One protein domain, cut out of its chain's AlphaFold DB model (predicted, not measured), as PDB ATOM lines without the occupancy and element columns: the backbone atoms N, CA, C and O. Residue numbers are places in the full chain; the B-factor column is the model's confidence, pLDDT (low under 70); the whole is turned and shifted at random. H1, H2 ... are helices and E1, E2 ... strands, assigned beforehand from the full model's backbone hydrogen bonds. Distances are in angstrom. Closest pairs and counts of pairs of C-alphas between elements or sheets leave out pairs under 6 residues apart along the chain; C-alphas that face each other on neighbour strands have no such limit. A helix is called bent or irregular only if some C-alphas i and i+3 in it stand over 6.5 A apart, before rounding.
ATOM      1  N   LEU A   6      52.270   0.941 -20.071       35.03
ATOM      2  CA  LEU A   6      50.829   0.889 -20.050       35.03
ATOM      3  C   LEU A   6      50.401  -0.422 -20.701       35.03
ATOM      4  O   LEU A   6      50.309  -0.519 -21.922       35.03
ATOM      5  N   LYS A   7      50.073  -1.433 -19.893       38.81
ATOM      6  CA  LYS A   7      49.124  -2.458 -20.346       38.81
ATOM      7  C   LYS A   7      47.716  -1.879 -20.220       38.81
ATOM      8  O   LYS A   7      46.920  -2.311 -19.397       38.81
ATOM      9  N   LYS A   8      47.421  -0.870 -21.038       38.41
ATOM     10  CA  LYS A   8      46.055  -0.571 -21.448       38.41
ATOM     11  C   LYS A   8      46.070  -0.301 -22.936       38.41
ATOM     12  O   LYS A   8      46.710   0.626 -23.422       38.41
ATOM     13  N   TRP A   9      45.349  -1.155 -23.632       40.25
ATOM     14  CA  TRP A   9      45.012  -0.960 -25.019       40.25
ATOM     15  C   TRP A   9      44.088   0.274 -25.083       40.25
ATOM     16  O   TRP A   9      43.070   0.343 -24.390       40.25
ATOM     17  N   VAL A  10      44.514   1.296 -25.822       32.09
ATOM     18  CA  VAL A  10      43.782   2.553 -26.060       32.09
ATOM     19  C   VAL A  10      42.394   2.239 -26.646       32.09
ATOM     20  O   VAL A  10      42.219   1.164 -27.206       32.09
ATOM     21  N   LYS A  11      41.406   3.132 -26.458       34.94
ATOM     22  CA  LYS A  11      40.004   3.024 -26.931       34.94
ATOM     23  C   LYS A  11      39.839   2.135 -28.186       34.94
ATOM     24  O   LYS A  11      40.561   2.328 -29.155       34.94
ATOM     25  N   ASN A  12      38.860   1.218 -28.158       47.00
ATOM     26  CA  ASN A  12      38.604   0.183 -29.179       47.00
ATOM     27  C   ASN A  12      39.798  -0.745 -29.392       47.00
ATOM     28  O   ASN A  12      40.528  -0.648 -30.362       47.00
ATOM     29  N   SER A  13      40.041  -1.624 -28.431       54.78
ATOM     30  CA  SER A  13      41.418  -1.968 -28.106       54.78
ATOM     31  C   SER A  13      41.795  -3.406 -28.492       54.78
ATOM     32  O   SER A  13      42.924  -3.709 -28.886       54.78
ATOM     33  N   SER A  14      40.824  -4.312 -28.443       57.47
ATOM     34  CA  SER A  14      40.956  -5.671 -28.951       57.47
ATOM     35  C   SER A  14      39.588  -6.311 -29.157       57.47
ATOM     36  O   SER A  14      38.629  -6.013 -28.452       57.47
ATOM     37  N   LEU A  15      39.509  -7.216 -30.129       58.69
ATOM     38  CA  LEU A  15      38.352  -8.065 -30.376       58.69
ATOM     39  C   LEU A  15      38.841  -9.504 -30.524       58.69
ATOM     40  O   LEU A  15      39.370  -9.882 -31.571       58.69
ATOM     41  N   CYS A  16      38.688 -10.300 -29.468       68.06
ATOM     42  CA  CYS A  16      39.008 -11.723 -29.488       68.06
ATOM     43  C   CYS A  16      37.725 -12.545 -29.649       68.06
ATOM     44  O   CYS A  16      37.006 -12.774 -28.681       68.06
ATOM     45  N   GLY A  17      37.447 -13.023 -30.866       62.16
ATOM     46  CA  GLY A  17      36.390 -14.015 -31.071       62.16
ATOM     47  C   GLY A  17      36.852 -15.389 -30.581       62.16
ATOM     48  O   GLY A  17      37.988 -15.784 -30.847       62.16
ATOM     49  N   LEU A  18      35.989 -16.151 -29.908       65.44
ATOM     50  CA  LEU A  18      36.365 -17.452 -29.327       65.44
ATOM     51  C   LEU A  18      36.804 -18.484 -30.373       65.44
ATOM     52  O   LEU A  18      37.575 -19.388 -30.072       65.44
ATOM     53  N   THR A  19      36.337 -18.357 -31.615       68.06
ATOM     54  CA  THR A  19      36.447 -19.437 -32.602       68.06
ATOM     55  C   THR A  19      37.427 -19.164 -33.738       68.06
ATOM     56  O   THR A  19      37.947 -20.128 -34.303       68.06
ATOM     57  N   LYS A  20      37.715 -17.901 -34.089       81.12
ATOM     58  CA  LYS A  20      38.400 -17.581 -35.360       81.12
ATOM     59  C   LYS A  20      39.731 -16.854 -35.218       81.12
ATOM     60  O   LYS A  20      40.729 -17.366 -35.711       81.12
ATOM     61  N   TYR A  21      39.777 -15.673 -34.615       83.00
ATOM     62  CA  TYR A  21      41.017 -14.910 -34.448       83.00
ATOM     63  C   TYR A  21      40.809 -13.753 -33.474       83.00
ATOM     64  O   TYR A  21      39.698 -13.234 -33.330       83.00
ATOM     65  N   CYS A  22      41.896 -13.356 -32.819       88.12
ATOM     66  CA  CYS A  22      41.940 -12.166 -31.997       88.12
ATOM     67  C   CYS A  22      42.609 -11.023 -32.750       88.12
ATOM     68  O   CYS A  22      43.633 -11.196 -33.413       88.12
ATOM     69  N   ARG A  23      42.002  -9.849 -32.652       89.00
ATOM     70  CA  ARG A  23      42.461  -8.615 -33.267       89.00
ATOM     71  C   ARG A  23      42.826  -7.621 -32.192       89.00
ATOM     72  O   ARG A  23      42.126  -7.507 -31.190       89.00
ATOM     73  N   PHE A  24      43.886  -6.881 -32.443       91.44
ATOM     74  CA  PHE A  24      44.333  -5.788 -31.603       91.44
ATOM     75  C   PHE A  24      44.279  -4.513 -32.416       91.44
ATOM     76  O   PHE A  24      44.725  -4.502 -33.568       91.44
ATOM     77  N   TYR A  25      43.743  -3.467 -31.812       90.38
ATOM     78  CA  TYR A  25      43.431  -2.222 -32.484       90.38
ATOM     79  C   TYR A  25      44.046  -1.045 -31.726       90.38
ATOM     80  O   TYR A  25      44.255  -1.093 -30.512       90.38
ATOM     81  N   VAL A  26      44.351   0.002 -32.482       90.81
ATOM     82  CA  VAL A  26      44.516   1.364 -31.979       90.81
ATOM     83  C   VAL A  26      43.511   2.193 -32.756       90.81
ATOM     84  O   VAL A  26      43.595   2.259 -33.988       90.81
ATOM     85  N   ASP A  27      42.528   2.746 -32.047       88.75
ATOM     86  CA  ASP A  27      41.336   3.335 -32.652       88.75
ATOM     87  C   ASP A  27      40.676   2.321 -33.615       88.75
ATOM     88  O   ASP A  27      40.426   1.179 -33.237       88.75
ATOM     89  N   ASP A  28      40.458   2.682 -34.881       89.94
ATOM     90  CA  ASP A  28      39.871   1.792 -35.899       89.94
ATOM     91  C   ASP A  28      40.927   1.167 -36.830       89.94
ATOM     92  O   ASP A  28      40.658   0.838 -37.995       89.94
ATOM     93  N   THR A  29      42.171   1.061 -36.356       93.31
ATOM     94  CA  THR A  29      43.290   0.508 -37.123       93.31
ATOM     95  C   THR A  29      43.784  -0.796 -36.501       93.31
ATOM     96  O   THR A  29      44.331  -0.775 -35.396       93.31
ATOM     97  N   PRO A  30      43.643  -1.944 -37.189       93.44
ATOM     98  CA  PRO A  30      44.218  -3.195 -36.711       93.44
ATOM     99  C   PRO A  30      45.749  -3.112 -36.722       93.44
ATOM    100  O   PRO A  30      46.357  -2.764 -37.734       93.44
ATOM    101  N   ILE A  31      46.373  -3.476 -35.604       94.69
ATOM    102  CA  ILE A  31      47.834  -3.482 -35.425       94.69
ATOM    103  C   ILE A  31      48.404  -4.894 -35.259       94.69
ATOM    104  O   ILE A  31      49.584  -5.127 -35.512       94.69
ATOM    105  N   ARG A  32      47.566  -5.869 -34.883       93.19
ATOM    106  CA  ARG A  32      47.924  -7.292 -34.836       93.19
ATOM    107  C   ARG A  32      46.699  -8.170 -35.051       93.19
ATOM    108  O   ARG A  32      45.629  -7.908 -34.507       93.19
ATOM    109  N   VAL A  33      46.895  -9.256 -35.793       91.69
ATOM    110  CA  VAL A  33      45.922 -10.336 -35.972       91.69
ATOM    111  C   VAL A  33      46.549 -11.649 -35.513       91.69
ATOM    112  O   VAL A  33      47.602 -12.037 -36.006       91.69
ATOM    113  N   PHE A  34      45.891 -12.343 -34.587       91.06
ATOM    114  CA  PHE A  34      46.284 -13.664 -34.105       91.06
ATOM    115  C   PHE A  34      45.206 -14.687 -34.452       91.06
ATOM    116  O   PHE A  34      44.153 -14.735 -33.815       91.06
ATOM    117  N   LYS A  35      45.442 -15.486 -35.496       90.31
ATOM    118  CA  LYS A  35      44.471 -16.474 -35.980       90.31
ATOM    119  C   LYS A  35      44.444 -17.709 -35.090       90.31
ATOM    120  O   LYS A  35      45.487 -18.193 -34.663       90.31
ATOM    121  N   ASN A  36      43.252 -18.252 -34.865       89.25
ATOM    122  CA  ASN A  36      43.093 -19.543 -34.217       89.25
ATOM    123  C   ASN A  36      43.611 -20.640 -35.152       89.25
ATOM    124  O   ASN A  36      42.922 -21.073 -36.079       89.25
ATOM    125  N   LYS A  37      44.839 -21.087 -34.892       90.75
ATOM    126  CA  LYS A  37      45.463 -22.222 -35.572       90.75
ATOM    127  C   LYS A  37      45.557 -23.448 -34.664       90.75
ATOM    128  O   LYS A  37      46.538 -24.182 -34.725       90.75
ATOM    129  N   ALA A  38      44.516 -23.723 -33.875       89.19
ATOM    130  CA  ALA A  38      44.453 -24.928 -33.043       89.19
ATOM    131  C   ALA A  38      44.682 -26.226 -33.840       89.19
ATOM    132  O   ALA A  38      45.322 -27.148 -33.346       89.19
ATOM    133  N   LYS A  39      44.242 -26.283 -35.110       89.12
ATOM    134  CA  LYS A  39      44.514 -27.422 -36.012       89.12
ATOM    135  C   LYS A  39      46.006 -27.634 -36.307       89.12
ATOM    136  O   LYS A  39      46.397 -28.748 -36.619       89.12
ATOM    137  N   ALA A  40      46.815 -26.581 -36.212       89.69
ATOM    138  CA  ALA A  40      48.269 -26.630 -36.342       89.69
ATOM    139  C   ALA A  40      48.975 -26.759 -34.976       89.69
ATOM    140  O   ALA A  40      50.171 -26.510 -34.880       89.69
ATOM    141  N   GLY A  41      48.241 -27.089 -33.906       90.38
ATOM    142  CA  GLY A  41      48.784 -27.238 -32.553       90.38
ATOM    143  C   GLY A  41      49.048 -25.924 -31.810       90.38
ATOM    144  O   GLY A  41      49.587 -25.951 -30.707       90.38
ATOM    145  N   VAL A  42      48.667 -24.772 -32.372       91.62
ATOM    146  CA  VAL A  42      48.869 -23.467 -31.725       91.62
ATOM    147  C   VAL A  42      47.801 -23.243 -30.656       91.62
ATOM    148  O   VAL A  42      46.604 -23.295 -30.941       91.62
ATOM    149  N   GLY A  43      48.236 -22.936 -29.431       88.81
ATOM    150  CA  GLY A  43      47.340 -22.551 -28.343       88.81
ATOM    151  C   GLY A  43      46.535 -21.288 -28.673       88.81
ATOM    152  O   GLY A  43      47.063 -20.313 -29.204       88.81
ATOM    153  N   TYR A  44      45.246 -21.294 -28.335       87.50
ATOM    154  CA  TYR A  44      44.353 -20.155 -28.535       87.50
ATOM    155  C   TYR A  44      43.422 -20.001 -27.321       87.50
ATOM    156  O   TYR A  44      42.919 -21.016 -26.827       87.50
ATOM    157  N   PRO A  45      43.162 -18.773 -26.827       82.94
ATOM    158  CA  PRO A  45      42.327 -18.533 -25.647       82.94
ATOM    159  C   PRO A  45      40.826 -18.683 -25.967       82.94
ATOM    160  O   PRO A  45      40.056 -17.733 -25.879       82.94
ATOM    161  N   ALA A  46      40.406 -19.882 -26.380       78.50
ATOM    162  CA  ALA A  46      39.016 -20.200 -26.732       78.50
ATOM    163  C   ALA A  46      38.191 -20.738 -25.558       78.50
ATOM    164  O   ALA A  46      36.970 -20.734 -25.632       78.50
ATOM    165  N   SER A  47      38.836 -21.289 -24.529       73.38
ATOM    166  CA  SER A  47      38.181 -22.154 -23.534       73.38
ATOM    167  C   SER A  47      38.271 -21.657 -22.096       73.38
ATOM    168  O   SER A  47      37.666 -22.255 -21.210       73.38
ATOM    169  N   HIS A  48      39.018 -20.579 -21.859       77.44
ATOM    170  CA  HIS A  48      39.261 -20.041 -20.528       77.44
ATOM    171  C   HIS A  48      38.721 -18.609 -20.460       77.44
ATOM    172  O   HIS A  48      39.151 -17.778 -21.265       77.44
ATOM    173  N   PRO A  49      37.795 -18.312 -19.530       78.38
ATOM    174  CA  PRO A  49      37.367 -16.944 -19.264       78.38
ATOM    175  C   PRO A  49      38.566 -16.042 -18.960       78.38
ATOM    176  O   PRO A  49      39.520 -16.465 -18.304       78.38
ATOM    177  N   MET A  50      38.507 -14.797 -19.426       81.62
ATOM    178  CA  MET A  50      39.551 -13.797 -19.203       81.62
ATOM    179  C   MET A  50      38.995 -12.617 -18.411       81.62
ATOM    180  O   MET A  50      37.821 -12.273 -18.535       81.62
ATOM    181  N   GLN A  51      39.865 -11.972 -17.640       81.69
ATOM    182  CA  GLN A  51      39.580 -10.713 -16.962       81.69
ATOM    183  C   GLN A  51      40.355  -9.579 -17.636       81.69
ATOM    184  O   GLN A  51      41.485  -9.763 -18.088       81.69
ATOM    185  N   ILE A  52      39.739  -8.400 -17.696       83.38
ATOM    186  CA  ILE A  52      40.401  -7.179 -18.154       83.38
ATOM    187  C   ILE A  52      41.140  -6.565 -16.967       83.38
ATOM    188  O   ILE A  52      40.538  -6.280 -15.934       83.38
ATOM    189  N   GLU A  53      42.438  -6.340 -17.136       84.56
ATOM    190  CA  GLU A  53      43.305  -5.712 -16.141       84.56
ATOM    191  C   GLU A  53      44.007  -4.497 -16.758       84.56
ATOM    192  O   GLU A  53      44.337  -4.484 -17.947       84.56
ATOM    193  N   CYS A  54      44.228  -3.461 -15.952       84.50
ATOM    194  CA  CYS A  54      45.027  -2.294 -16.306       84.50
ATOM    195  C   CYS A  54      45.996  -2.012 -15.160       84.50
ATOM    196  O   CYS A  54      45.573  -1.917 -14.009       84.50
ATOM    197  N   SER A  55      47.279  -1.844 -15.468       84.00
ATOM    198  CA  SER A  55      48.306  -1.570 -14.463       84.00
ATOM    199  C   SER A  55      49.343  -0.569 -14.966       84.00
ATOM    200  O   SER A  55      49.596  -0.448 -16.168       84.00
ATOM    201  N   LEU A  56      49.930   0.160 -14.018       89.25
ATOM    202  CA  LEU A  56      51.083   1.033 -14.205       89.25
ATOM    203  C   LEU A  56      52.161   0.561 -13.230       89.25
ATOM    204  O   LEU A  56      51.945   0.587 -12.020       89.25
ATOM    205  N   TRP A  57      53.298   0.096 -13.744       90.69
ATOM    206  CA  TRP A  57      54.355  -0.489 -12.920       90.69
ATOM    207  C   TRP A  57      55.742  -0.296 -13.546       90.69
ATOM    208  O   TRP A  57      55.868  -0.012 -14.741       90.69
ATOM    209  N   ASN A  58      56.788  -0.434 -12.728       90.94
ATOM    210  CA  ASN A  58      58.180  -0.269 -13.147       90.94
ATOM    211  C   ASN A  58      58.708  -1.515 -13.882       90.94
ATOM    212  O   ASN A  58      58.934  -2.549 -13.259       90.94
ATOM    213  N   GLY A  59      58.963  -1.384 -15.186       92.38
ATOM    214  CA  GLY A  59      59.558  -2.424 -16.033       92.38
ATOM    215  C   GLY A  59      61.002  -2.146 -16.470       92.38
ATOM    216  O   GLY A  59      61.412  -2.626 -17.524       92.38
ATOM    217  N   GLU A  60      61.779  -1.347 -15.735       92.94
ATOM    218  CA  GLU A  60      63.098  -0.841 -16.170       92.94
ATOM    219  C   GLU A  60      64.150  -1.901 -16.548       92.94
ATOM    220  O   GLU A  60      65.168  -1.568 -17.156       92.94
ATOM    221  N   SER A  61      63.954  -3.171 -16.185       93.75
ATOM    222  CA  SER A  61      64.845  -4.258 -16.600       93.75
ATOM    223  C   SER A  61      64.711  -4.616 -18.084       93.75
ATOM    224  O   SER A  61      65.621  -5.237 -18.620       93.75
ATOM    225  N   TRP A  62      63.629  -4.207 -18.760       92.19
ATOM    226  CA  TRP A  62      63.386  -4.555 -20.169       92.19
ATOM    227  C   TRP A  62      62.618  -3.504 -20.990       92.19
ATOM    228  O   TRP A  62      62.735  -3.493 -22.212       92.19
ATOM    229  N   ALA A  63      61.841  -2.621 -20.355       88.06
ATOM    230  CA  ALA A  63      60.817  -1.799 -21.012       88.06
ATOM    231  C   ALA A  63      61.341  -0.787 -22.041       88.06
ATOM    232  O   ALA A  63      60.732  -0.611 -23.093       88.06
ATOM    233  N   THR A  64      62.439  -0.093 -21.729       90.56
ATOM    234  CA  THR A  64      63.011   0.954 -22.593       90.56
ATOM    235  C   THR A  64      64.416   0.544 -23.016       90.56
ATOM    236  O   THR A  64      65.245   0.205 -22.170       90.56
ATOM    237  N   ASP A  65      64.681   0.543 -24.324       91.31
ATOM    238  CA  ASP A  65      65.966   0.151 -24.921       91.31
ATOM    239  C   ASP A  65      66.482  -1.217 -24.446       91.31
ATOM    240  O   ASP A  65      67.674  -1.390 -24.187       91.31
ATOM    241  N   GLY A  66      65.578  -2.186 -24.266       89.69
ATOM    242  CA  GLY A  66      65.926  -3.507 -23.733       89.69
ATOM    243  C   GLY A  66      66.450  -3.467 -22.293       89.69
ATOM    244  O   GLY A  66      67.242  -4.319 -21.908       89.69
ATOM    245  N   GLY A  67      66.056  -2.457 -21.512       91.62
ATOM    246  CA  GLY A  67      66.452  -2.276 -20.115       91.62
ATOM    247  C   GLY A  67      67.685  -1.401 -19.896       91.62
ATOM    248  O   GLY A  67      68.112  -1.239 -18.751       91.62
ATOM    249  N   ARG A  68      68.269  -0.825 -20.955       94.31
ATOM    250  CA  ARG A  68      69.420   0.092 -20.840       94.31
ATOM    251  C   ARG A  68      69.025   1.445 -20.251       94.31
ATOM    252  O   ARG A  68      69.760   1.994 -19.436       94.31
ATOM    253  N   SER A  69      67.857   1.953 -20.625       93.88
ATOM    254  CA  SER A  69      67.342   3.233 -20.139       93.88
ATOM    255  C   SER A  69      66.529   3.028 -18.861       93.88
ATOM    256  O   SER A  69      65.447   2.440 -18.899       93.88
ATOM    257  N   LYS A  70      67.053   3.504 -17.725       93.25
ATOM    258  CA  LYS A  70      66.429   3.373 -16.394       93.25
ATOM    259  C   LYS A  70      65.398   4.458 -16.118       93.25
ATOM    260  O   LYS A  70      65.385   5.492 -16.782       93.25
ATOM    261  N   ILE A  71      64.514   4.200 -15.161       92.75
ATOM    262  CA  ILE A  71      63.498   5.166 -14.744       92.75
ATOM    263  C   ILE A  71      64.144   6.320 -13.963       92.75
ATOM    264  O   ILE A  71      64.983   6.112 -13.092       92.75
ATOM    265  N   ASP A  72      63.739   7.549 -14.276       94.50
ATOM    266  CA  ASP A  72      64.159   8.750 -13.555       94.50
ATOM    267  C   ASP A  72      63.096   9.123 -12.515       94.50
ATOM    268  O   ASP A  72      62.106   9.793 -12.824       94.50
ATOM    269  N   TRP A  73      63.288   8.665 -11.278       94.75
ATOM    270  CA  TRP A  73      62.344   8.885 -10.177       94.75
ATOM    271  C   TRP A  73      62.171  10.356  -9.787       94.75
ATOM    272  O   TRP A  73      61.154  10.693  -9.183       94.75
ATOM    273  N   SER A  74      63.088  11.251 -10.176       97.56
ATOM    274  CA  SER A  74      62.918  12.693  -9.951       97.56
ATOM    275  C   SER A  74      61.734  13.282 -10.732       97.56
ATOM    276  O   SER A  74      61.228  14.344 -10.381       97.56
ATOM    277  N   ARG A  75      61.251  12.571 -11.761       95.12
ATOM    278  CA  ARG A  75      60.090  12.950 -12.586       95.12
ATOM    279  C   ARG A  75      58.759  12.402 -12.074       95.12
ATOM    280  O   ARG A  75      57.743  12.539 -12.754       95.12
ATOM    281  N   ALA A  76      58.753  11.751 -10.915       94.69
ATOM    282  CA  ALA A  76      57.524  11.300 -10.281       94.69
ATOM    283  C   ALA A  76      56.637  12.501  -9.864       94.69
ATOM    284  O   ALA A  76      57.157  13.576  -9.568       94.69
ATOM    285  N   PRO A  77      55.300  12.333  -9.793       95.31
ATOM    286  CA  PRO A  77      54.550  11.098 -10.005       95.31
ATOM    287  C   PRO A  77      54.306  10.788 -11.484       95.31
ATOM    288  O   PRO A  77      53.918  11.651 -12.268       95.31
ATOM    289  N   PHE A  78      54.427   9.511 -11.837       93.62
ATOM    290  CA  PHE A  78      54.013   9.032 -13.148       93.62
ATOM    291  C   PHE A  78      52.520   8.727 -13.147       93.62
ATOM    292  O   PHE A  78      52.039   7.966 -12.307       93.62
ATOM    293  N   ARG A  79      51.780   9.330 -14.077       93.31
ATOM    294  CA  ARG A  79      50.320   9.231 -14.137       93.31
ATOM    295  C   ARG A  79      49.886   8.641 -15.467       93.31
ATOM    296  O   ARG A  79      50.414   8.998 -16.516       93.31
ATOM    297  N   ALA A  80      48.911   7.745 -15.394       89.62
ATOM    298  CA  ALA A  80      48.227   7.180 -16.540       89.62
ATOM    299  C   ALA A  80      46.729   7.403 -16.370       89.62
ATOM    300  O   ALA A  80      46.164   7.067 -15.330       89.62
ATOM    301  N   GLU A  81      46.104   7.972 -17.391       89.19
ATOM    302  CA  GLU A  81      44.684   8.288 -17.374       89.19
ATOM    303  C   GLU A  81      43.927   7.377 -18.324       89.19
ATOM    304  O   GLU A  81      44.360   7.057 -19.433       89.19
ATOM    305  N   PHE A  82      42.770   6.932 -17.854       85.06
ATOM    306  CA  PHE A  82      42.014   5.869 -18.469       85.06
ATOM    307  C   PHE A  82      40.549   6.263 -18.527       85.06
ATOM    308  O   PHE A  82      39.942   6.602 -17.519       85.06
ATOM    309  N   GLN A  83      39.972   6.156 -19.716       87.44
ATOM    310  CA  GLN A  83      38.557   6.417 -19.964       87.44
ATOM    311  C   GLN A  83      37.991   5.378 -20.933       87.44
ATOM    312  O   GLN A  83      38.756   4.595 -21.502       87.44
ATOM    313  N   GLY A  84      36.666   5.382 -21.118       83.81
ATOM    314  CA  GLY A  84      35.972   4.478 -22.038       83.81
ATOM    315  C   GLY A  84      36.052   3.018 -21.595       83.81
ATOM    316  O   GLY A  84      36.689   2.209 -22.256       83.81
ATOM    317  N   PHE A  85      35.434   2.690 -20.459       83.06
ATOM    318  CA  PHE A  85      35.412   1.333 -19.890       83.06
ATOM    319  C   PHE A  85      34.212   0.499 -20.359       83.06
ATOM    320  O   PHE A  85      33.847  -0.473 -19.706       83.06
ATOM    321  N   ALA A  86      33.572   0.895 -21.461       84.38
ATOM    322  CA  ALA A  86      32.514   0.095 -22.057       84.38
ATOM    323  C   ALA A  86      33.120  -1.218 -22.565       84.38
ATOM    324  O   ALA A  86      34.074  -1.208 -23.344       84.38
ATOM    325  N   VAL A  87      32.573  -2.333 -22.092       84.94
ATOM    326  CA  VAL A  87      32.986  -3.678 -22.486       84.94
ATOM    327  C   VAL A  87      31.766  -4.362 -23.060       84.94
ATOM    328  O   VAL A  87      30.759  -4.510 -22.374       84.94
ATOM    329  N   ASP A  88      31.884  -4.779 -24.312       86.94
ATOM    330  CA  ASP A  88      30.941  -5.698 -24.920       86.94
ATOM    331  C   ASP A  88      31.593  -7.079 -24.954       86.94
ATOM    332  O   ASP A  88      32.665  -7.269 -25.536       86.94
ATOM    333  N   GLY A  89      31.009  -8.020 -24.225       86.31
ATOM    334  CA  GLY A  89      31.604  -9.323 -23.994       86.31
ATOM    335  C   GLY A  89      30.591 -10.315 -23.452       86.31
ATOM    336  O   GLY A  89      29.562  -9.948 -22.889       86.31
ATOM    337  N   CYS A  90      30.900 -11.594 -23.619       85.94
ATOM    338  CA  CYS A  90      30.097 -12.668 -23.059       85.94
ATOM    339  C   CYS A  90      30.629 -13.062 -21.678       85.94
ATOM    340  O   CYS A  90      31.794 -13.438 -21.534       85.94
ATOM    341  N   VAL A  91      29.769 -12.966 -20.667       83.75
ATOM    342  CA  VAL A  91      30.102 -13.295 -19.278       83.75
ATOM    343  C   VAL A  91      30.071 -14.813 -19.094       83.75
ATOM    344  O   VAL A  91      29.128 -15.477 -19.529       83.75
ATOM    345  N   ALA A  92      31.108 -15.359 -18.457       77.50
ATOM    346  CA  ALA A  92      31.140 -16.763 -18.059       77.50
ATOM    347  C   ALA A  92      30.167 -17.008 -16.896       77.50
ATOM    348  O   ALA A  92      30.062 -16.171 -15.998       77.50
ATOM    349  N   ASP A  93      29.480 -18.151 -16.894       70.31
ATOM    350  CA  ASP A  93      28.444 -18.419 -15.895       70.31
ATOM    351  C   ASP A  93      28.999 -18.400 -14.453       70.31
ATOM    352  O   ASP A  93      29.911 -19.168 -14.127       70.31
ATOM    353  N   ASN A 101      35.532 -26.215 -17.062       51.31
ATOM    354  CA  ASN A 101      34.378 -26.728 -17.778       51.31
ATOM    355  C   ASN A 101      34.093 -25.823 -18.972       51.31
ATOM    356  O   ASN A 101      33.466 -24.779 -18.850       51.31
ATOM    357  N   SER A 102      34.544 -26.269 -20.151       54.88
ATOM    358  CA  SER A 102      34.255 -25.645 -21.451       54.88
ATOM    359  C   SER A 102      32.770 -25.312 -21.637       54.88
ATOM    360  O   SER A 102      32.465 -24.436 -22.438       54.88
ATOM    361  N   SER A 103      31.857 -25.977 -20.917       59.22
ATOM    362  CA  SER A 103      30.419 -25.710 -20.930       59.22
ATOM    363  C   SER A 103      30.028 -24.300 -20.479       59.22
ATOM    364  O   SER A 103      29.074 -23.780 -21.045       59.22
ATOM    365  N   SER A 104      30.760 -23.660 -19.559       65.62
ATOM    366  CA  SER A 104      30.364 -22.364 -18.967       65.62
ATOM    367  C   SER A 104      30.577 -21.141 -19.858       65.62
ATOM    368  O   SER A 104      30.243 -20.024 -19.468       65.62
ATOM    369  N   ILE A 105      31.160 -21.343 -21.040       76.38
ATOM    370  CA  ILE A 105      31.366 -20.307 -22.062       76.38
ATOM    371  C   ILE A 105      30.868 -20.748 -23.447       76.38
ATOM    372  O   ILE A 105      31.123 -20.074 -24.445       76.38
ATOM    373  N   ARG A 106      30.187 -21.901 -23.560       77.69
ATOM    374  CA  ARG A 106      29.701 -22.394 -24.866       77.69
ATOM    375  C   ARG A 106      28.703 -21.432 -25.493       77.69
ATOM    376  O   ARG A 106      28.755 -21.221 -26.704       77.69
ATOM    377  N   HIS A 107      27.838 -20.824 -24.683       83.62
ATOM    378  CA  HIS A 107      26.864 -19.828 -25.130       83.62
ATOM    379  C   HIS A 107      27.533 -18.618 -25.782       83.62
ATOM    380  O   HIS A 107      26.983 -18.056 -26.721       83.62
ATOM    381  N   CYS A 108      28.757 -18.271 -25.383       85.50
ATOM    382  CA  CYS A 108      29.532 -17.183 -25.979       85.50
ATOM    383  C   CYS A 108      29.922 -17.418 -27.447       85.50
ATOM    384  O   CYS A 108      30.358 -16.490 -28.130       85.50
ATOM    385  N   SER A 109      29.774 -18.648 -27.948       84.50
ATOM    386  CA  SER A 109      29.926 -18.977 -29.371       84.50
ATOM    387  C   SER A 109      28.617 -18.839 -30.164       84.50
ATOM    388  O   SER A 109      28.613 -19.131 -31.359       84.50
ATOM    389  N   SER A 110      27.517 -18.406 -29.530       86.56
ATOM    390  CA  SER A 110      26.224 -18.191 -30.191       86.56
ATOM    391  C   SER A 110      26.334 -17.150 -31.318       86.56
ATOM    392  O   SER A 110      27.008 -16.131 -31.129       86.56
ATOM    393  N   PRO A 111      25.660 -17.348 -32.468       87.38
ATOM    394  CA  PRO A 111      25.570 -16.336 -33.524       87.38
ATOM    395  C   PRO A 111      24.858 -15.043 -33.090       87.38
ATOM    396  O   PRO A 111      24.972 -14.043 -33.798       87.38
ATOM    397  N   ASP A 112      24.169 -15.040 -31.943       89.00
ATOM    398  CA  ASP A 112      23.513 -13.850 -31.379       89.00
ATOM    399  C   ASP A 112      24.516 -12.735 -31.058       89.00
ATOM    400  O   ASP A 112      24.202 -11.547 -31.142       89.00
ATOM    401  N   TYR A 113      25.754 -13.110 -30.727       88.00
ATOM    402  CA  TYR A 113      26.826 -12.152 -30.516       88.00
ATOM    403  C   TYR A 113      27.355 -11.645 -31.854       88.00
ATOM    404  O   TYR A 113      27.828 -12.420 -32.691       88.00
ATOM    405  N   TRP A 114      27.340 -10.324 -32.044       88.50
ATOM    406  CA  TRP A 114      27.689  -9.714 -33.327       88.50
ATOM    407  C   TRP A 114      29.086 -10.114 -33.813       88.50
ATOM    408  O   TRP A 114      29.262 -10.338 -35.007       88.50
ATOM    409  N   TRP A 115      30.058 -10.286 -32.911       87.19
ATOM    410  CA  TRP A 115      31.431 -10.671 -33.257       87.19
ATOM    411  C   TRP A 115      31.571 -12.102 -33.781       87.19
ATOM    412  O   TRP A 115      32.594 -12.431 -34.383       87.19
ATOM    413  N   ASN A 116      30.560 -12.951 -33.589       87.50
ATOM    414  CA  ASN A 116      30.532 -14.306 -34.132       87.50
ATOM    415  C   ASN A 116      30.012 -14.355 -35.575       87.50
ATOM    416  O   ASN A 116      30.110 -15.408 -36.204       87.50
ATOM    417  N   GLN A 117      29.522 -13.248 -36.140       88.31
ATOM    418  CA  GLN A 117      29.076 -13.210 -37.535       88.31
ATOM    419  C   GLN A 117      30.258 -13.319 -38.511       88.31
ATOM    420  O   GLN A 117      31.320 -12.736 -38.289       88.31
ATOM    421  N   ASN A 118      30.041 -13.984 -39.652       88.81
ATOM    422  CA  ASN A 118      31.082 -14.268 -40.652       88.81
ATOM    423  C   ASN A 118      31.859 -13.030 -41.129       88.81
ATOM    424  O   ASN A 118      33.056 -13.119 -41.385       88.81
ATOM    425  N   ARG A 119      31.214 -11.861 -41.216       87.75
ATOM    426  CA  ARG A 119      31.876 -10.602 -41.614       87.75
ATOM    427  C   ARG A 119      32.988 -10.156 -40.657       87.75
ATOM    428  O   ARG A 119      33.823  -9.346 -41.029       87.75
ATOM    429  N   PHE A 120      32.995 -10.682 -39.435       87.38
ATOM    430  CA  PHE A 120      34.007 -10.432 -38.414       87.38
ATOM    431  C   PHE A 120      34.992 -11.595 -38.279       87.38
ATOM    432  O   PHE A 120      35.719 -11.645 -37.290       87.38
ATOM    433  N   TRP A 121      34.995 -12.544 -39.228       86.38
ATOM    434  CA  TRP A 121      35.918 -13.684 -39.286       86.38
ATOM    435  C   TRP A 121      37.202 -13.391 -40.077       86.38
ATOM    436  O   TRP A 121      38.157 -14.169 -40.017       86.38
ATOM    437  N   THR A 122      37.244 -12.259 -40.777       88.38
ATOM    438  CA  THR A 122      38.419 -11.724 -41.471       88.38
ATOM    439  C   THR A 122      38.450 -10.203 -41.350       88.38
ATOM    440  O   THR A 122      37.431  -9.576 -41.065       88.38
ATOM    441  N   LEU A 123      39.624  -9.596 -41.546       91.50
ATOM    442  CA  LEU A 123      39.679  -8.153 -41.776       91.50
ATOM    443  C   LEU A 123      38.949  -7.838 -43.085       91.50
ATOM    444  O   LEU A 123      39.062  -8.600 -44.049       91.50
ATOM    445  N   ASN A 124      38.213  -6.732 -43.118       93.00
ATOM    446  CA  ASN A 124      37.717  -6.203 -44.384       93.00
ATOM    447  C   ASN A 124      38.870  -5.588 -45.204       93.00
ATOM    448  O   ASN A 124      39.984  -5.418 -44.708       93.00
ATOM    449  N   GLU A 125      38.617  -5.241 -46.465       95.88
ATOM    450  CA  GLU A 125      39.653  -4.721 -47.373       95.88
ATOM    451  C   GLU A 125      40.337  -3.458 -46.834       95.88
ATOM    452  O   GLU A 125      41.563  -3.342 -46.860       95.88
ATOM    453  N   THR A 126      39.558  -2.531 -46.271       96.38
ATOM    454  CA  THR A 126      40.092  -1.284 -45.707       96.38
ATOM    455  C   THR A 126      40.964  -1.561 -44.483       96.38
ATOM    456  O   THR A 126      42.063  -1.017 -44.357       96.38
ATOM    457  N   GLU A 127      40.510  -2.438 -43.591       95.19
ATOM    458  CA  GLU A 127      41.276  -2.897 -42.433       95.19
ATOM    459  C   GLU A 127      42.568  -3.602 -42.852       95.19
ATOM    460  O   GLU A 127      43.611  -3.363 -42.248       95.19
ATOM    461  N   GLN A 128      42.534  -4.426 -43.899       96.25
ATOM    462  CA  GLN A 128      43.704  -5.141 -44.407       96.25
ATOM    463  C   GLN A 128      44.759  -4.178 -44.971       96.25
ATOM    464  O   GLN A 128      45.955  -4.356 -44.716       96.25
ATOM    465  N   ILE A 129      44.335  -3.134 -45.691       97.19
ATOM    466  CA  ILE A 129      45.226  -2.076 -46.190       97.19
ATOM    467  C   ILE A 129      45.878  -1.341 -45.016       97.19
ATOM    468  O   ILE A 129      47.102  -1.195 -44.977       97.19
ATOM    469  N   ARG A 130      45.080  -0.925 -44.023       97.12
ATOM    470  CA  ARG A 130      45.587  -0.247 -42.820       97.12
ATOM    471  C   ARG A 130      46.556  -1.135 -42.039       97.12
ATOM    472  O   ARG A 130      47.641  -0.676 -41.696       97.12
ATOM    473  N   TYR A 131      46.205  -2.402 -41.831       96.25
ATOM    474  CA  TYR A 131      47.047  -3.391 -41.158       96.25
ATOM    475  C   TYR A 131      48.406  -3.540 -41.845       96.25
ATOM    476  O   TYR A 131      49.453  -3.483 -41.200       96.25
ATOM    477  N   THR A 132      48.390  -3.695 -43.171       96.69
ATOM    478  CA  THR A 132      49.603  -3.853 -43.980       96.69
ATOM    479  C   THR A 132      50.482  -2.613 -43.882       96.69
ATOM    480  O   THR A 132      51.676  -2.732 -43.607       96.69
ATOM    481  N   LYS A 133      49.887  -1.420 -44.011       97.38
ATOM    482  CA  LYS A 133      50.600  -0.148 -43.860       97.38
ATOM    483  C   LYS A 133      51.236  -0.027 -42.478       97.38
ATOM    484  O   LYS A 133      52.414   0.297 -42.382       97.38
ATOM    485  N   VAL A 134      50.497  -0.338 -41.411       96.81
ATOM    486  CA  VAL A 134      51.043  -0.277 -40.050       96.81
ATOM    487  C   VAL A 134      52.236  -1.205 -39.889       96.81
ATOM    488  O   VAL A 134      53.271  -0.785 -39.374       96.81
ATOM    489  N   ARG A 135      52.123  -2.444 -40.371       95.62
ATOM    490  CA  ARG A 135      53.216  -3.413 -40.292       95.62
ATOM    491  C   ARG A 135      54.446  -2.985 -41.081       95.62
ATOM    492  O   ARG A 135      55.552  -3.193 -40.608       95.62
ATOM    493  N   GLN A 136      54.272  -2.380 -42.252       96.25
ATOM    494  CA  GLN A 136      55.390  -1.924 -43.081       96.25
ATOM    495  C   GLN A 136      56.049  -0.646 -42.551       96.25
ATOM    496  O   GLN A 136      57.242  -0.454 -42.747       96.25
ATOM    497  N   THR A 137      55.282   0.247 -41.921       97.00
ATOM    498  CA  THR A 137      55.767   1.580 -41.528       97.00
ATOM    499  C   THR A 137      56.197   1.668 -40.065       97.00
ATOM    500  O   THR A 137      57.166   2.356 -39.764       97.00
ATOM    501  N   TYR A 138      55.484   1.009 -39.147       95.62
ATOM    502  CA  TYR A 138      55.634   1.240 -37.703       95.62
ATOM    503  C   TYR A 138      56.106   0.014 -36.911       95.62
ATOM    504  O   TYR A 138      56.388   0.134 -35.720       95.62
ATOM    505  N   MET A 139      56.186  -1.169 -37.525       94.56
ATOM    506  CA  MET A 139      56.617  -2.376 -36.821       94.56
ATOM    507  C   MET A 139      58.135  -2.386 -36.645       94.56
ATOM    508  O   MET A 139      58.883  -2.539 -37.603       94.56
ATOM    509  N   THR A 140      58.587  -2.253 -35.401       94.19
ATOM    510  CA  THR A 140      60.015  -2.270 -35.044       94.19
ATOM    511  C   THR A 140      60.507  -3.642 -34.590       94.19
ATOM    512  O   THR A 140      61.708  -3.893 -34.585       94.19
ATOM    513  N   TYR A 141      59.592  -4.535 -34.210       94.06
ATOM    514  CA  TYR A 141      59.893  -5.903 -33.801       94.06
ATOM    515  C   TYR A 141      58.761  -6.840 -34.216       94.06
ATOM    516  O   TYR A 141      57.584  -6.528 -34.019       94.06
ATOM    517  N   ASP A 142      59.126  -8.007 -34.741       94.94
ATOM    518  CA  ASP A 142      58.205  -9.097 -35.037       94.94
ATOM    519  C   ASP A 142      58.861 -10.431 -34.697       94.94
ATOM    520  O   ASP A 142      59.869 -10.813 -35.289       94.94
ATOM    521  N   TYR A 143      58.264 -11.161 -33.760       94.88
ATOM    522  CA  TYR A 143      58.770 -12.464 -33.346       94.88
ATOM    523  C   TYR A 143      58.694 -13.511 -34.469       94.88
ATOM    524  O   TYR A 143      59.479 -14.453 -34.465       94.88
ATOM    525  N   CYS A 144      57.791 -13.342 -35.442       94.38
ATOM    526  CA  CYS A 144      57.713 -14.219 -36.609       94.38
ATOM    527  C   CYS A 144      58.945 -14.091 -37.520       94.38
ATOM    528  O   CYS A 144      59.268 -15.035 -38.237       94.38
ATOM    529  N   ALA A 145      59.614 -12.932 -37.508       95.25
ATOM    530  CA  ALA A 145      60.801 -12.641 -38.313       95.25
ATOM    531  C   ALA A 145      62.115 -12.748 -37.512       95.25
ATOM    532  O   ALA A 145      63.202 -12.620 -38.076       95.25
ATOM    533  N   ASP A 146      62.032 -12.979 -36.200       96.38
ATOM    534  CA  ASP A 146      63.175 -13.086 -35.296       96.38
ATOM    535  C   ASP A 146      63.776 -14.500 -35.341       96.38
ATOM    536  O   ASP A 146      63.532 -15.337 -34.470       96.38
ATOM    537  N   LEU A 147      64.582 -14.765 -36.374       95.50
ATOM    538  CA  LEU A 147      65.241 -16.062 -36.577       95.50
ATOM    539  C   LEU A 147      66.321 -16.368 -35.532       95.50
ATOM    540  O   LEU A 147      66.680 -17.529 -35.340       95.50
ATOM    541  N   SER A 148      66.834 -15.348 -34.835       96.00
ATOM    542  CA  SER A 148      67.780 -15.565 -33.737       96.00
ATOM    543  C   SER A 148      67.091 -16.218 -32.547       96.00
ATOM    544  O   SER A 148      67.692 -17.055 -31.874       96.00
ATOM    545  N   ARG A 149      65.851 -15.818 -32.258       95.50
ATOM    546  CA  ARG A 149      65.061 -16.378 -31.161       95.50
ATOM    547  C   ARG A 149      64.286 -17.621 -31.576       95.50
ATOM    548  O   ARG A 149      64.175 -18.557 -30.787       95.50
ATOM    549  N   PHE A 150      63.751 -17.623 -32.793       95.56
ATOM    550  CA  PHE A 150      62.960 -18.707 -33.361       95.56
ATOM    551  C   PHE A 150      63.580 -19.155 -34.690       95.56
ATOM    552  O   PHE A 150      63.139 -18.703 -35.746       95.56
ATOM    553  N   PRO A 151      64.582 -20.060 -34.664       95.81
ATOM    554  CA  PRO A 151      65.232 -20.548 -35.885       95.81
ATOM    555  C   PRO A 151      64.245 -21.106 -36.918       95.81
ATOM    556  O   PRO A 151      64.445 -20.950 -38.120       95.81
ATOM    557  N   THR A 152      63.153 -21.704 -36.434       94.81
ATOM    558  CA  THR A 152      61.974 -22.044 -37.231       94.81
ATOM    559  C   THR A 152      60.818 -21.143 -36.795       94.81
ATOM    560  O   THR A 152      60.488 -21.152 -35.602       94.81
ATOM    561  N   PRO A 153      60.176 -20.392 -37.713       94.00
ATOM    562  CA  PRO A 153      59.049 -19.539 -37.368       94.00
ATOM    563  C   PRO A 153      57.917 -20.324 -36.688       94.00
ATOM    564  O   PRO A 153      57.594 -21.435 -37.124       94.00
ATOM    565  N   PRO A 154      57.281 -19.757 -35.649       93.44
ATOM    566  CA  PRO A 154      56.145 -20.389 -34.990       93.44
ATOM    567  C   PRO A 154      54.993 -20.708 -35.970       93.44
ATOM    568  O   PRO A 154      54.749 -19.921 -36.892       93.44
ATOM    569  N   PRO A 155      54.245 -21.819 -35.800       92.81
ATOM    570  CA  PRO A 155      53.234 -22.250 -36.775       92.81
ATOM    571  C   PRO A 155      52.111 -21.231 -37.031       92.81
ATOM    572  O   PRO A 155      51.477 -21.228 -38.089       92.81
ATOM    573  N   GLU A 156      51.837 -20.327 -36.093       90.81
ATOM    574  CA  GLU A 156      50.883 -19.236 -36.286       90.81
ATOM    575  C   GLU A 156      51.340 -18.180 -37.298       90.81
ATOM    576  O   GLU A 156      50.487 -17.504 -37.875       90.81
ATOM    577  N   CYS A 157      52.643 -18.080 -37.558       90.50
ATOM    578  CA  CYS A 157      53.238 -17.124 -38.487       90.50
ATOM    579  C   CYS A 157      53.176 -17.587 -39.951       90.50
ATOM    580  O   CYS A 157      53.281 -16.746 -40.841       90.50
ATOM    581  N   LEU A 158      53.002 -18.897 -40.180       82.69
ATOM    582  CA  LEU A 158      53.077 -19.552 -41.496       82.69
ATOM    583  C   LEU A 158      51.784 -19.508 -42.324       82.69
ATOM    584  O   LEU A 158      50.686 -19.686 -41.749       82.69
TER     585      LEU A 158
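Overview. This is residues 6 to 93 and 101 to 158 of the 158 residues of a protein of Cuscuta campestris (UniProt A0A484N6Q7). There is little regular structure: a small three-strand sheet has helix H2 beside its edge strand E3, and long loops, among them residues 36 to 93, reach far out. The printed part has 146 residues, 38 in named elements, E1, E2, E3, H1 and H2 in chain order, class mixed. The sheet E1 - E2 - E3 is a meander, each strand antiparallel to the one before. It is only just loose, close to compact, radius of gyration of the C-alphas 18.0 A, spanning 52 by 37 by 34 A.

Arrangement. Inner strand E2, residues 21 to 26, forms hairpins with E1, residues 14 to 16 (N 15 to O 23, 2.8 A), and E3, residues 29 to 35 (N 24 to O 32, 2.9 A). H2, residues 125 to 138, is at the sheet's level, height 1.7 A; its closest C-alphas to E3 are Tyr 131 and Pro 30, 5.3 A. H1, residues 102 to 109, is not on the sheet and is irregular: C-alphas 104 and 107 are 7.5 A apart. H2 has every O i to N i+4 pair within hydrogen-bond range; H1 has 0 of 4, but 3 of 5 O i to N i+3.

Along the chain. E1 begins at C-alpha 14 (40.956, -5.671, -28.951); H2, 19.6 A long, ends at C-alpha 138 (55.634, 1.240, -37.703).

Size, cuts and confidence. Residues 94 to 100 are cut out, a 10.4 A gap. The H1 to H2 link is long. Residues 6 to 19 and 101 to 104 are under 70 in pLDDT.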